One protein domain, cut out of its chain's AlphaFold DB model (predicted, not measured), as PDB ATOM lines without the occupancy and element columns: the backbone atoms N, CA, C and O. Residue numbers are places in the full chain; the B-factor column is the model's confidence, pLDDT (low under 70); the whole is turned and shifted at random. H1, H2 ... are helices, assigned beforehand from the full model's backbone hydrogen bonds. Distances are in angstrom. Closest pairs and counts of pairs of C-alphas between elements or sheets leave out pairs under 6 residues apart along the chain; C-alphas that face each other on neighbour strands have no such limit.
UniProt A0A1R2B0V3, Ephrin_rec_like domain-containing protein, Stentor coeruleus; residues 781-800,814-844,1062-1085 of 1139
ATOM      1  N   PHE A 781      94.443 102.761  98.336       73.75
ATOM      2  CA  PHE A 781      93.412 103.045  99.335       73.75
ATOM      3  C   PHE A 781      93.041 101.792 100.137       73.75
ATOM      4  O   PHE A 781      92.901 101.868 101.361       73.75
ATOM      5  N   TRP A 782      92.943 100.622  99.499       70.69
ATOM      6  CA  TRP A 782      92.541  99.391 100.178       70.69
ATOM      7  C   TRP A 782      93.657  98.777 101.041       70.69
ATOM      8  O   TRP A 782      93.367  98.289 102.132       70.69
ATOM      9  N   PHE A 783      94.928  98.884 100.648       69.12
ATOM     10  CA  PHE A 783      96.034  98.249 101.383       69.12
ATOM     11  C   PHE A 783      96.761  99.150 102.398       69.12
ATOM     12  O   PHE A 783      97.395  98.616 103.307       69.12
ATOM     13  N   TRP A 784      96.645 100.488 102.328       73.38
ATOM     14  CA  TRP A 784      97.363 101.401 103.239       73.38
ATOM     15  C   TRP A 784      96.462 102.181 104.224       73.38
ATOM     16  O   TRP A 784      95.896 103.226 103.882       73.38
ATOM     17  N   PRO A 785      96.414 101.789 105.517       68.06
ATOM     18  CA  PRO A 785      95.655 102.499 106.559       68.06
ATOM     19  C   PRO A 785      96.154 103.923 106.853       68.06
ATOM     20  O   PRO A 785      95.423 104.752 107.401       68.06
ATOM     21  N   TRP A 786      97.419 104.215 106.536       75.19
ATOM     22  CA  TRP A 786      97.997 105.557 106.663       75.19
ATOM     23  C   TRP A 786      97.414 106.524 105.622       75.19
ATOM     24  O   TRP A 786      97.020 107.639 105.971       75.19
ATOM     25  N   LEU A 787      97.261 106.062 104.377       68.00
ATOM     26  CA  LEU A 787      96.702 106.843 103.274       68.00
ATOM     27  C   LEU A 787      95.222 107.179 103.521       68.00
ATOM     28  O   LEU A 787      94.830 108.338 103.383       68.00
ATOM     29  N   ARG A 788      94.428 106.215 104.019       68.31
ATOM     30  CA  ARG A 788      93.013 106.436 104.391       68.31
ATOM     31  C   ARG A 788      92.842 107.570 105.409       68.31
ATOM     32  O   ARG A 788      91.952 108.402 105.268       68.31
ATOM     33  N   ARG A 789      93.724 107.655 106.415       68.19
ATOM     34  CA  ARG A 789      93.658 108.700 107.455       68.19
ATOM     35  C   ARG A 789      93.996 110.098 106.932       68.19
ATOM     36  O   ARG A 789      93.403 111.064 107.409       68.19
ATOM     37  N   LYS A 790      94.915 110.224 105.967       73.75
ATOM     38  CA  LYS A 790      95.231 111.519 105.337       73.75
ATOM     39  C   LYS A 790      94.174 111.954 104.322       73.75
ATOM     40  O   LYS A 790      93.816 113.129 104.330       73.75
ATOM     41  N   LEU A 791      93.640 111.031 103.516       72.50
ATOM     42  CA  LEU A 791      92.610 111.332 102.512       72.50
ATOM     43  C   LEU A 791      91.337 111.914 103.137       72.50
ATOM     44  O   LEU A 791      90.777 112.851 102.581       72.50
ATOM     45  N   ARG A 792      90.967 111.492 104.359       68.56
ATOM     46  CA  ARG A 792      89.833 112.070 105.112       68.56
ATOM     47  C   ARG A 792      89.893 113.595 105.269       68.56
ATOM     48  O   ARG A 792      88.868 114.232 105.459       68.56
ATOM     49  N   ARG A 793      91.081 114.216 105.254       74.94
ATOM     50  CA  ARG A 793      91.194 115.682 105.393       74.94
ATOM     51  C   ARG A 793      90.805 116.431 104.116       74.94
ATOM     52  O   ARG A 793      90.317 117.557 104.225       74.94
ATOM     53  N   PHE A 794      90.997 115.798 102.959       75.69
ATOM     54  CA  PHE A 794      90.829 116.373 101.621       75.69
ATOM     55  C   PHE A 794      89.441 116.156 101.022       75.69
ATOM     56  O   PHE A 794      89.217 116.509  99.874       75.69
ATOM     57  N   ASP A 795      88.519 115.588 101.791       78.62
ATOM     58  CA  ASP A 795      87.141 115.391 101.377       78.62
ATOM     59  C   ASP A 795      86.421 116.732 101.159       78.62
ATOM     60  O   ASP A 795      86.104 117.449 102.118       78.62
ATOM     61  N   TYR A 796      86.229 117.077  99.885       82.38
ATOM     62  CA  TYR A 796      85.504 118.265  99.445       82.38
ATOM     63  C   TYR A 796      83.988 118.024  99.403       82.38
ATOM     64  O   TYR A 796      83.214 118.961  99.572       82.38
ATOM     65  N   PHE A 797      83.547 116.768  99.285       78.94
ATOM     66  CA  PHE A 797      82.134 116.387  99.196       78.94
ATOM     67  C   PHE A 797      81.448 116.246 100.565       78.94
ATOM     68  O   PHE A 797      80.388 115.639 100.667       78.94
ATOM     69  N   SER A 798      81.998 116.878 101.607       71.25
ATOM     70  CA  SER A 798      81.528 116.784 103.000       71.25
ATOM     71  C   SER A 798      80.055 117.162 103.246       71.25
ATOM     72  O   SER A 798      79.507 116.843 104.299       71.25
ATOM     73  N   GLU A 799      79.415 117.849 102.296       71.94
ATOM     74  CA  GLU A 799      77.992 118.227 102.335       71.94
ATOM     75  C   GLU A 799      77.075 117.240 101.596       71.94
ATOM     76  O   GLU A 799      75.858 117.338 101.721       71.94
ATOM     77  N   LYS A 800      77.640 116.302 100.827       72.38
ATOM     78  CA  LYS A 800      76.910 115.348  99.978       72.38
ATOM     79  C   LYS A 800      76.873 113.923 100.537       72.38
ATOM     80  O   LYS A 800      76.313 113.050  99.887       72.38
ATOM     81  N   THR A 814      84.483 111.797 105.155       73.75
ATOM     82  CA  THR A 814      84.697 110.365 104.971       73.75
ATOM     83  C   THR A 814      86.041 110.106 104.293       73.75
ATOM     84  O   THR A 814      86.648 110.957 103.639       73.75
ATOM     85  N   THR A 815      86.590 108.907 104.490       72.12
ATOM     86  CA  THR A 815      87.826 108.513 103.796       72.12
ATOM     87  C   THR A 815      87.590 108.310 102.299       72.12
ATOM     88  O   THR A 815      88.522 108.485 101.516       72.12
ATOM     89  N   PHE A 816      86.363 107.946 101.918       76.69
ATOM     90  CA  PHE A 816      85.963 107.688 100.540       76.69
ATOM     91  C   PHE A 816      85.722 108.990  99.761       76.69
ATOM     92  O   PHE A 816      86.289 109.148  98.681       76.69
ATOM     93  N   GLY A 817      85.045 109.983 100.348       74.50
ATOM     94  CA  GLY A 817      84.902 111.320  99.753       74.50
ATOM     95  C   GLY A 817      86.248 112.006  99.483       74.50
ATOM     96  O   GLY A 817      86.461 112.617  98.431       74.50
ATOM     97  N   GLY A 818      87.238 111.782 100.355       78.62
ATOM     98  CA  GLY A 818      88.627 112.198 100.128       78.62
ATOM     99  C   GLY A 818      89.307 111.545  98.913       78.62
ATOM    100  O   GLY A 818      90.059 112.206  98.198       78.62
ATOM    101  N   PHE A 819      89.033 110.266  98.646       80.00
ATOM    102  CA  PHE A 819      89.523 109.546  97.462       80.00
ATOM    103  C   PHE A 819      88.855 110.048  96.170       80.00
ATOM    104  O   PHE A 819      89.540 110.325  95.178       80.00
ATOM    105  N   VAL A 820      87.532 110.237  96.195       81.44
ATOM    106  CA  VAL A 820      86.761 110.774  95.060       81.44
ATOM    107  C   VAL A 820      87.228 112.192  94.708       81.44
ATOM    108  O   VAL A 820      87.430 112.494  93.532       81.44
ATOM    109  N   THR A 821      87.519 113.027  95.712       84.31
ATOM    110  CA  THR A 821      88.029 114.397  95.513       84.31
ATOM    111  C   THR A 821      89.364 114.423  94.754       84.31
ATOM    112  O   THR A 821      89.511 115.171  93.791       84.31
ATOM    113  N   VAL A 822      90.340 113.587  95.132       81.19
ATOM    114  CA  VAL A 822      91.648 113.525  94.441       81.19
ATOM    115  C   VAL A 822      91.497 113.040  92.997       81.19
ATOM    116  O   VAL A 822      92.143 113.566  92.091       81.19
ATOM    117  N   THR A 823      90.614 112.067  92.775       79.25
ATOM    118  CA  THR A 823      90.343 111.517  91.439       79.25
ATOM    119  C   THR A 823      89.690 112.559  90.524       79.25
ATOM    120  O   THR A 823      90.075 112.684  89.362       79.25
ATOM    121  N   PHE A 824      88.771 113.369  91.060       85.12
ATOM    122  CA  PHE A 824      88.159 114.492  90.347       85.12
ATOM    123  C   PHE A 824      89.179 115.577  89.967       85.12
ATOM    124  O   PHE A 824      89.190 116.029  88.824       85.12
ATOM    125  N   VAL A 825      90.075 115.969  90.883       83.12
ATOM    126  CA  VAL A 825      91.100 116.995  90.602       83.12
ATOM    127  C   VAL A 825      92.035 116.561  89.465       83.12
ATOM    128  O   VAL A 825      92.323 117.355  88.571       83.12
ATOM    129  N   LEU A 826      92.463 115.295  89.449       82.00
ATOM    130  CA  LEU A 826      93.270 114.727  88.358       82.00
ATOM    131  C   LEU A 826      92.534 114.762  87.012       82.00
ATOM    132  O   LEU A 826      93.114 115.155  85.999       82.00
ATOM    133  N   PHE A 827      91.254 114.390  87.005       83.81
ATOM    134  CA  PHE A 827      90.415 114.451  85.810       83.81
ATOM    135  C   PHE A 827      90.248 115.894  85.299       83.81
ATOM    136  O   PHE A 827      90.426 116.146  84.106       83.81
ATOM    137  N   ALA A 828      89.977 116.851  86.192       83.06
ATOM    138  CA  ALA A 828      89.779 118.257  85.838       83.06
ATOM    139  C   ALA A 828      91.028 118.886  85.191       83.06
ATOM    140  O   ALA A 828      90.902 119.612  84.205       83.06
ATOM    141  N   ILE A 829      92.231 118.568  85.690       82.56
ATOM    142  CA  ILE A 829      93.503 119.051  85.118       82.56
ATOM    143  C   ILE A 829      93.697 118.539  83.683       82.56
ATOM    144  O   ILE A 829      94.056 119.308  82.791       82.56
ATOM    145  N   ILE A 830      93.432 117.254  83.437       78.81
ATOM    146  CA  ILE A 830      93.621 116.635  82.116       78.81
ATOM    147  C   ILE A 830      92.584 117.146  81.114       78.81
ATOM    148  O   ILE A 830      92.931 117.456  79.975       78.81
ATOM    149  N   TYR A 831      91.330 117.300  81.542       82.62
ATOM    150  CA  TYR A 831      90.271 117.861  80.707       82.62
ATOM    151  C   TYR A 831      90.575 119.308  80.284       82.62
ATOM    152  O   TYR A 831      90.495 119.634  79.099       82.62
ATOM    153  N   LEU A 832      91.007 120.159  81.225       82.38
ATOM    154  CA  LEU A 832      91.434 121.531  80.920       82.38
ATOM    155  C   LEU A 832      92.633 121.570  79.968       82.38
ATOM    156  O   LEU A 832      92.658 122.389  79.052       82.38
ATOM    157  N   SER A 833      93.604 120.671  80.145       77.06
ATOM    158  CA  SER A 833      94.748 120.559  79.236       77.06
ATOM    159  C   SER A 833      94.330 120.141  77.821       77.06
ATOM    160  O   SER A 833      94.895 120.654  76.857       77.06
ATOM    161  N   GLY A 834      93.339 119.255  77.681       75.75
ATOM    162  CA  GLY A 834      92.777 118.861  76.385       75.75
ATOM    163  C   GLY A 834      92.041 120.004  75.682       75.75
ATOM    164  O   GLY A 834      92.252 120.228  74.492       75.75
ATOM    165  N   LEU A 835      91.245 120.779  76.424       78.62
ATOM    166  CA  LEU A 835      90.566 121.969  75.898       78.62
ATOM    167  C   LEU A 835      91.557 123.052  75.439       78.62
ATOM    168  O   LEU A 835      91.384 123.623  74.364       78.62
ATOM    169  N   LEU A 836      92.616 123.309  76.215       77.75
ATOM    170  CA  LEU A 836      93.677 124.245  75.826       77.75
ATOM    171  C   LEU A 836      94.397 123.788  74.550       77.75
ATOM    172  O   LEU A 836      94.680 124.607  73.684       77.75
ATOM    173  N   ASN A 837      94.650 122.486  74.405       74.62
ATOM    174  CA  ASN A 837      95.290 121.925  73.217       74.62
ATOM    175  C   ASN A 837      94.433 122.128  71.953       74.62
ATOM    176  O   ASN A 837      94.939 122.627  70.953       74.62
ATOM    177  N   LEU A 838      93.127 121.849  72.024       73.69
ATOM    178  CA  LEU A 838      92.198 122.112  70.917       73.69
ATOM    179  C   LEU A 838      92.178 123.597  70.513       73.69
ATOM    180  O   LEU A 838      92.174 123.909  69.329       73.69
ATOM    181  N   TYR A 839      92.227 124.517  71.480       78.62
ATOM    182  CA  TYR A 839      92.242 125.957  71.204       78.62
ATOM    183  C   TYR A 839      93.544 126.450  70.555       78.62
ATOM    184  O   TYR A 839      93.499 127.318  69.685       78.62
ATOM    185  N   PHE A 840      94.698 125.932  70.978       73.00
ATOM    186  CA  PHE A 840      95.982 126.360  70.420       73.00
ATOM    187  C   PHE A 840      96.336 125.647  69.110       73.00
ATOM    188  O   PHE A 840      96.999 126.253  68.277       73.00
ATOM    189  N   ASN A 841      95.880 124.405  68.904       68.12
ATOM    190  CA  ASN A 841      96.315 123.573  67.777       68.12
ATOM    191  C   ASN A 841      95.214 123.239  66.737       68.12
ATOM    192  O   ASN A 841      95.570 122.853  65.628       68.12
ATOM    193  N   ASP A 842      93.907 123.390  67.022       69.38
ATOM    194  CA  ASP A 842      92.792 123.114  66.075       69.38
ATOM    195  C   ASP A 842      91.683 124.182  66.165       69.38
ATOM    196  O   ASP A 842      90.516 123.894  66.436       69.38
ATOM    197  N   ASN A 843      92.053 125.450  65.960       77.25
ATOM    198  CA  ASN A 843      91.130 126.582  66.090       77.25
ATOM    199  C   ASN A 843      90.983 127.427  64.815       77.25
ATOM    200  O   ASN A 843      90.596 128.587  64.891       77.25
ATOM    201  N   ILE A 844      91.293 126.876  63.640       80.06
ATOM    202  CA  ILE A 844      91.230 127.611  62.367       80.06
ATOM    203  C   ILE A 844      90.259 126.915  61.412       80.06
ATOM    204  O   ILE A 844      90.326 125.702  61.211       80.06
ATOM    205  N   ILE A1062      83.591 121.574  84.297       86.00
ATOM    206  CA  ILE A1062      84.191 121.155  85.577       86.00
ATOM    207  C   ILE A1062      83.139 121.076  86.682       86.00
ATOM    208  O   ILE A1062      83.110 120.092  87.420       86.00
ATOM    209  N   PHE A1063      82.259 122.075  86.780       84.38
ATOM    210  CA  PHE A1063      81.167 122.049  87.753       84.38
ATOM    211  C   PHE A1063      80.148 120.942  87.451       84.38
ATOM    212  O   PHE A1063      79.685 120.277  88.376       84.38
ATOM    213  N   GLY A1064      79.859 120.671  86.173       83.31
ATOM    214  CA  GLY A1064      79.035 119.525  85.776       83.31
ATOM    215  C   GLY A1064      79.648 118.179  86.182       83.31
ATOM    216  O   GLY A1064      78.968 117.324  86.749       83.31
ATOM    217  N   PHE A1065      80.954 117.995  85.965       84.56
ATOM    218  CA  PHE A1065      81.661 116.787  86.395       84.56
ATOM    219  C   PHE A1065      81.729 116.666  87.920       84.56
ATOM    220  O   PHE A1065      81.590 115.562  88.442       84.56
ATOM    221  N   LEU A1066      81.878 117.773  88.650       84.69
ATOM    222  CA  LEU A1066      81.859 117.777  90.115       84.69
ATOM    223  C   LEU A1066      80.546 117.189  90.660       84.69
ATOM    224  O   LEU A1066      80.573 116.379  91.587       84.69
ATOM    225  N   GLU A1067      79.403 117.545  90.067       83.38
ATOM    226  CA  GLU A1067      78.110 116.936  90.409       83.38
ATOM    227  C   GLU A1067      78.074 115.436  90.105       83.38
ATOM    228  O   GLU A1067      77.659 114.644  90.951       83.38
ATOM    229  N   LEU A1068      78.578 115.021  88.942       84.50
ATOM    230  CA  LEU A1068      78.570 113.620  88.518       84.50
ATOM    231  C   LEU A1068      79.416 112.720  89.437       84.50
ATOM    232  O   LEU A1068      78.966 111.641  89.829       84.50
ATOM    233  N   PHE A1069      80.603 113.179  89.845       83.25
ATOM    234  CA  PHE A1069      81.430 112.488  90.844       83.25
ATOM    235  C   PHE A1069      80.756 112.463  92.227       83.25
ATOM    236  O   PHE A1069      80.828 111.447  92.919       83.25
ATOM    237  N   GLY A1070      80.050 113.535  92.607       78.81
ATOM    238  CA  GLY A1070      79.265 113.593  93.843       78.81
ATOM    239  C   GLY A1070      78.108 112.587  93.871       78.81
ATOM    240  O   GLY A1070      77.937 111.877  94.859       78.81
ATOM    241  N   ILE A1071      77.355 112.456  92.776       81.06
ATOM    242  CA  ILE A1071      76.286 111.451  92.643       81.06
ATOM    243  C   ILE A1071      76.872 110.034  92.694       81.06
ATOM    244  O   ILE A1071      76.351 109.176  93.407       81.06
ATOM    245  N   GLY A1072      77.974 109.787  91.978       77.31
ATOM    246  CA  GLY A1072      78.659 108.492  91.996       77.31
ATOM    247  C   GLY A1072      79.110 108.077  93.399       77.31
ATOM    248  O   GLY A1072      78.989 106.907  93.763       77.31
ATOM    249  N   MET A1073      79.561 109.037  94.209       82.19
ATOM    250  CA  MET A1073      79.923 108.816  95.609       82.19
ATOM    251  C   MET A1073      78.716 108.380  96.452       82.19
ATOM    252  O   MET A1073      78.792 107.347  97.113       82.19
ATOM    253  N   ILE A1074      77.593 109.104  96.366       76.25
ATOM    254  CA  ILE A1074      76.353 108.789  97.103       76.25
ATOM    255  C   ILE A1074      75.858 107.375  96.772       76.25
ATOM    256  O   ILE A1074      75.485 106.608  97.659       76.25
ATOM    257  N   VAL A1075      75.870 107.002  95.488       77.75
ATOM    258  CA  VAL A1075      75.443 105.663  95.045       77.75
ATOM    259  C   VAL A1075      76.337 104.569  95.637       77.75
ATOM    260  O   VAL A1075      75.834 103.527  96.063       77.75
ATOM    261  N   PHE A1076      77.651 104.796  95.692       75.38
ATOM    262  CA  PHE A1076      78.589 103.835  96.272       75.38
ATOM    263  C   PHE A1076      78.461 103.716  97.795       75.38
ATOM    264  O   PHE A1076      78.546 102.601  98.310       75.38
ATOM    265  N   GLU A1077      78.202 104.811  98.511       73.62
ATOM    266  CA  GLU A1077      77.987 104.791  99.967       73.62
ATOM    267  C   GLU A1077      76.720 104.003 100.336       73.62
ATOM    268  O   GLU A1077      76.768 103.124 101.202       73.62
ATOM    269  N   LYS A1078      75.629 104.178  99.577       72.88
ATOM    270  CA  LYS A1078      74.419 103.341  99.698       72.88
ATOM    271  C   LYS A1078      74.694 101.861  99.469       72.88
ATOM    272  O   LYS A1078      74.131 100.995 100.146       72.88
ATOM    273  N   PHE A1079      75.549 101.551  98.498       74.06
ATOM    274  CA  PHE A1079      75.939 100.174  98.218       74.06
ATOM    275  C   PHE A1079      76.785  99.578  99.354       74.06
ATOM    276  O   PHE A1079      76.542  98.436  99.759       74.06
ATOM    277  N   GLU A1080      77.729 100.339  99.917       73.75
ATOM    278  CA  GLU A1080      78.518  99.930 101.088       73.75
ATOM    279  C   GLU A1080      77.610  99.627 102.289       73.75
ATOM    280  O   GLU A1080      77.727  98.562 102.914       73.75
ATOM    281  N   GLU A1081      76.648 100.506 102.572       68.81
ATOM    282  CA  GLU A1081      75.711 100.330 103.678       68.81
ATOM    283  C   GLU A1081      74.817  99.093 103.484       68.81
ATOM    284  O   GLU A1081      74.656  98.274 104.401       68.81
ATOM    285  N   PHE A1082      74.311  98.877 102.265       73.06
ATOM    286  CA  PHE A1082      73.542  97.685 101.901       73.06
ATOM    287  C   PHE A1082      74.334  96.385 102.132       73.06
ATOM    288  O   PHE A1082      73.819  95.430 102.736       73.06
ATOM    289  N   VAL A1083      75.602  96.342 101.708       68.50
ATOM    290  CA  VAL A1083      76.492  95.188 101.921       68.50
ATOM    291  C   VAL A1083      76.727  94.955 103.417       68.50
ATOM    292  O   VAL A1083      76.616  93.817 103.894       68.50
ATOM    293  N   HIS A1084      76.967  96.013 104.195       68.50
ATOM    294  CA  HIS A1084      77.149  95.904 105.641       68.50
ATOM    295  C   HIS A1084      75.894  95.407 106.375       68.50
ATOM    296  O   HIS A1084      76.012  94.579 107.292       68.50
ATOM    297  N   ARG A1085      74.694  95.816 105.943       66.94
ATOM    298  CA  ARG A1085      73.413  95.327 106.487       66.94
ATOM    299  C   ARG A1085      73.237  93.824 106.249       66.94
ATOM    300  O   ARG A1085      72.864  93.087 107.167       66.94
TER     301      ARG A1085
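What this domain is: This is residues 781 to 800, 814 to 844 and 1062 to 1085 of the 1139 residues of the protein "Ephrin_rec_like domain-containing protein" of Stentor coeruleus (UniProt A0A1R2B0V3). Two long helices, H2 and H3, lie side by side and run opposite ways, but they are shifted along each other and overlap over only part of their lengths, with their last residues sticking out at opposite ends of a rod. The short helix H1 packs on the first turns of H2, on the side away from H3, and the stretch of residues 792 to 800 runs from H1 past H2 toward H3. The printed part has 75 residues with three named helices, in the order H1, H2, H3, and no named strand; the class is all helix. The whole is loose, with a radius of gyration of the C-alphas of 15.9 A, and the C-alphas span 57 by 25 by 21 A.

How they stand to each other: The longest helix is H2, residues 815 to 841. It touches H3, residues 1062 to 1085, with residues 816 to 828 alone, and H3 touches it with residues 1062 to 1073 alone. The closest C-alphas of these two are those of Ala 828 and Ile 1062, 6.3 A apart. Their lines stand at a shallow tilt of 27 degrees, opposite ways, and their centres are 18.5 A apart. H1, residues 785 to 791, touches H2, which meets it with residues 815 to 819 alone; the closest C-alphas are those of Leu 791 and Gly 818, 4.7 A apart. H1 and H2 stand at a steep tilt of 56 degrees and run the same way. H1 and H3 are apart. In H2 and H3 every O i to N i+4 pair is within hydrogen-bond range, and in H1 2 of 3 are.

Where its parts are: H2 has 27 residues and runs from C-alpha 815 at (87.826, 108.513, 103.796) to C-alpha 841 at (96.315, 123.573, 67.777), a length of 40.0 A. H3 has 24 residues and a length of 34.9 A, and it ends at C-alpha 1085 at (73.413, 95.327, 106.487). H1 has 7 residues, from Pro 785 to Leu 791, and a length of 10.2 A.

The domain as a whole: The two C-alphas farthest apart are those of Ile 844 and Arg 1085, 57.5 A. Residues 833 to 844, of which 833 to 841 belong to H2, stand free, as do residues 1078 to 1085 of H3. The body without these stretches has 55 residues and spans 31 by 23 by 16 A. The link from H1 to H2 is across the cut that leaves residues 801 to 813 unprinted, with 10.5 A between C-alphas 800 and 814. The link from H2 to H3 is across the cut of residues 845 to 1061, with 25.1 A between C-alphas 844 and 1062. The mean pLDDT of the printed part is 76.6, and 12 residues are under 70, among them residues 787 to 789 and 1083 to 1085.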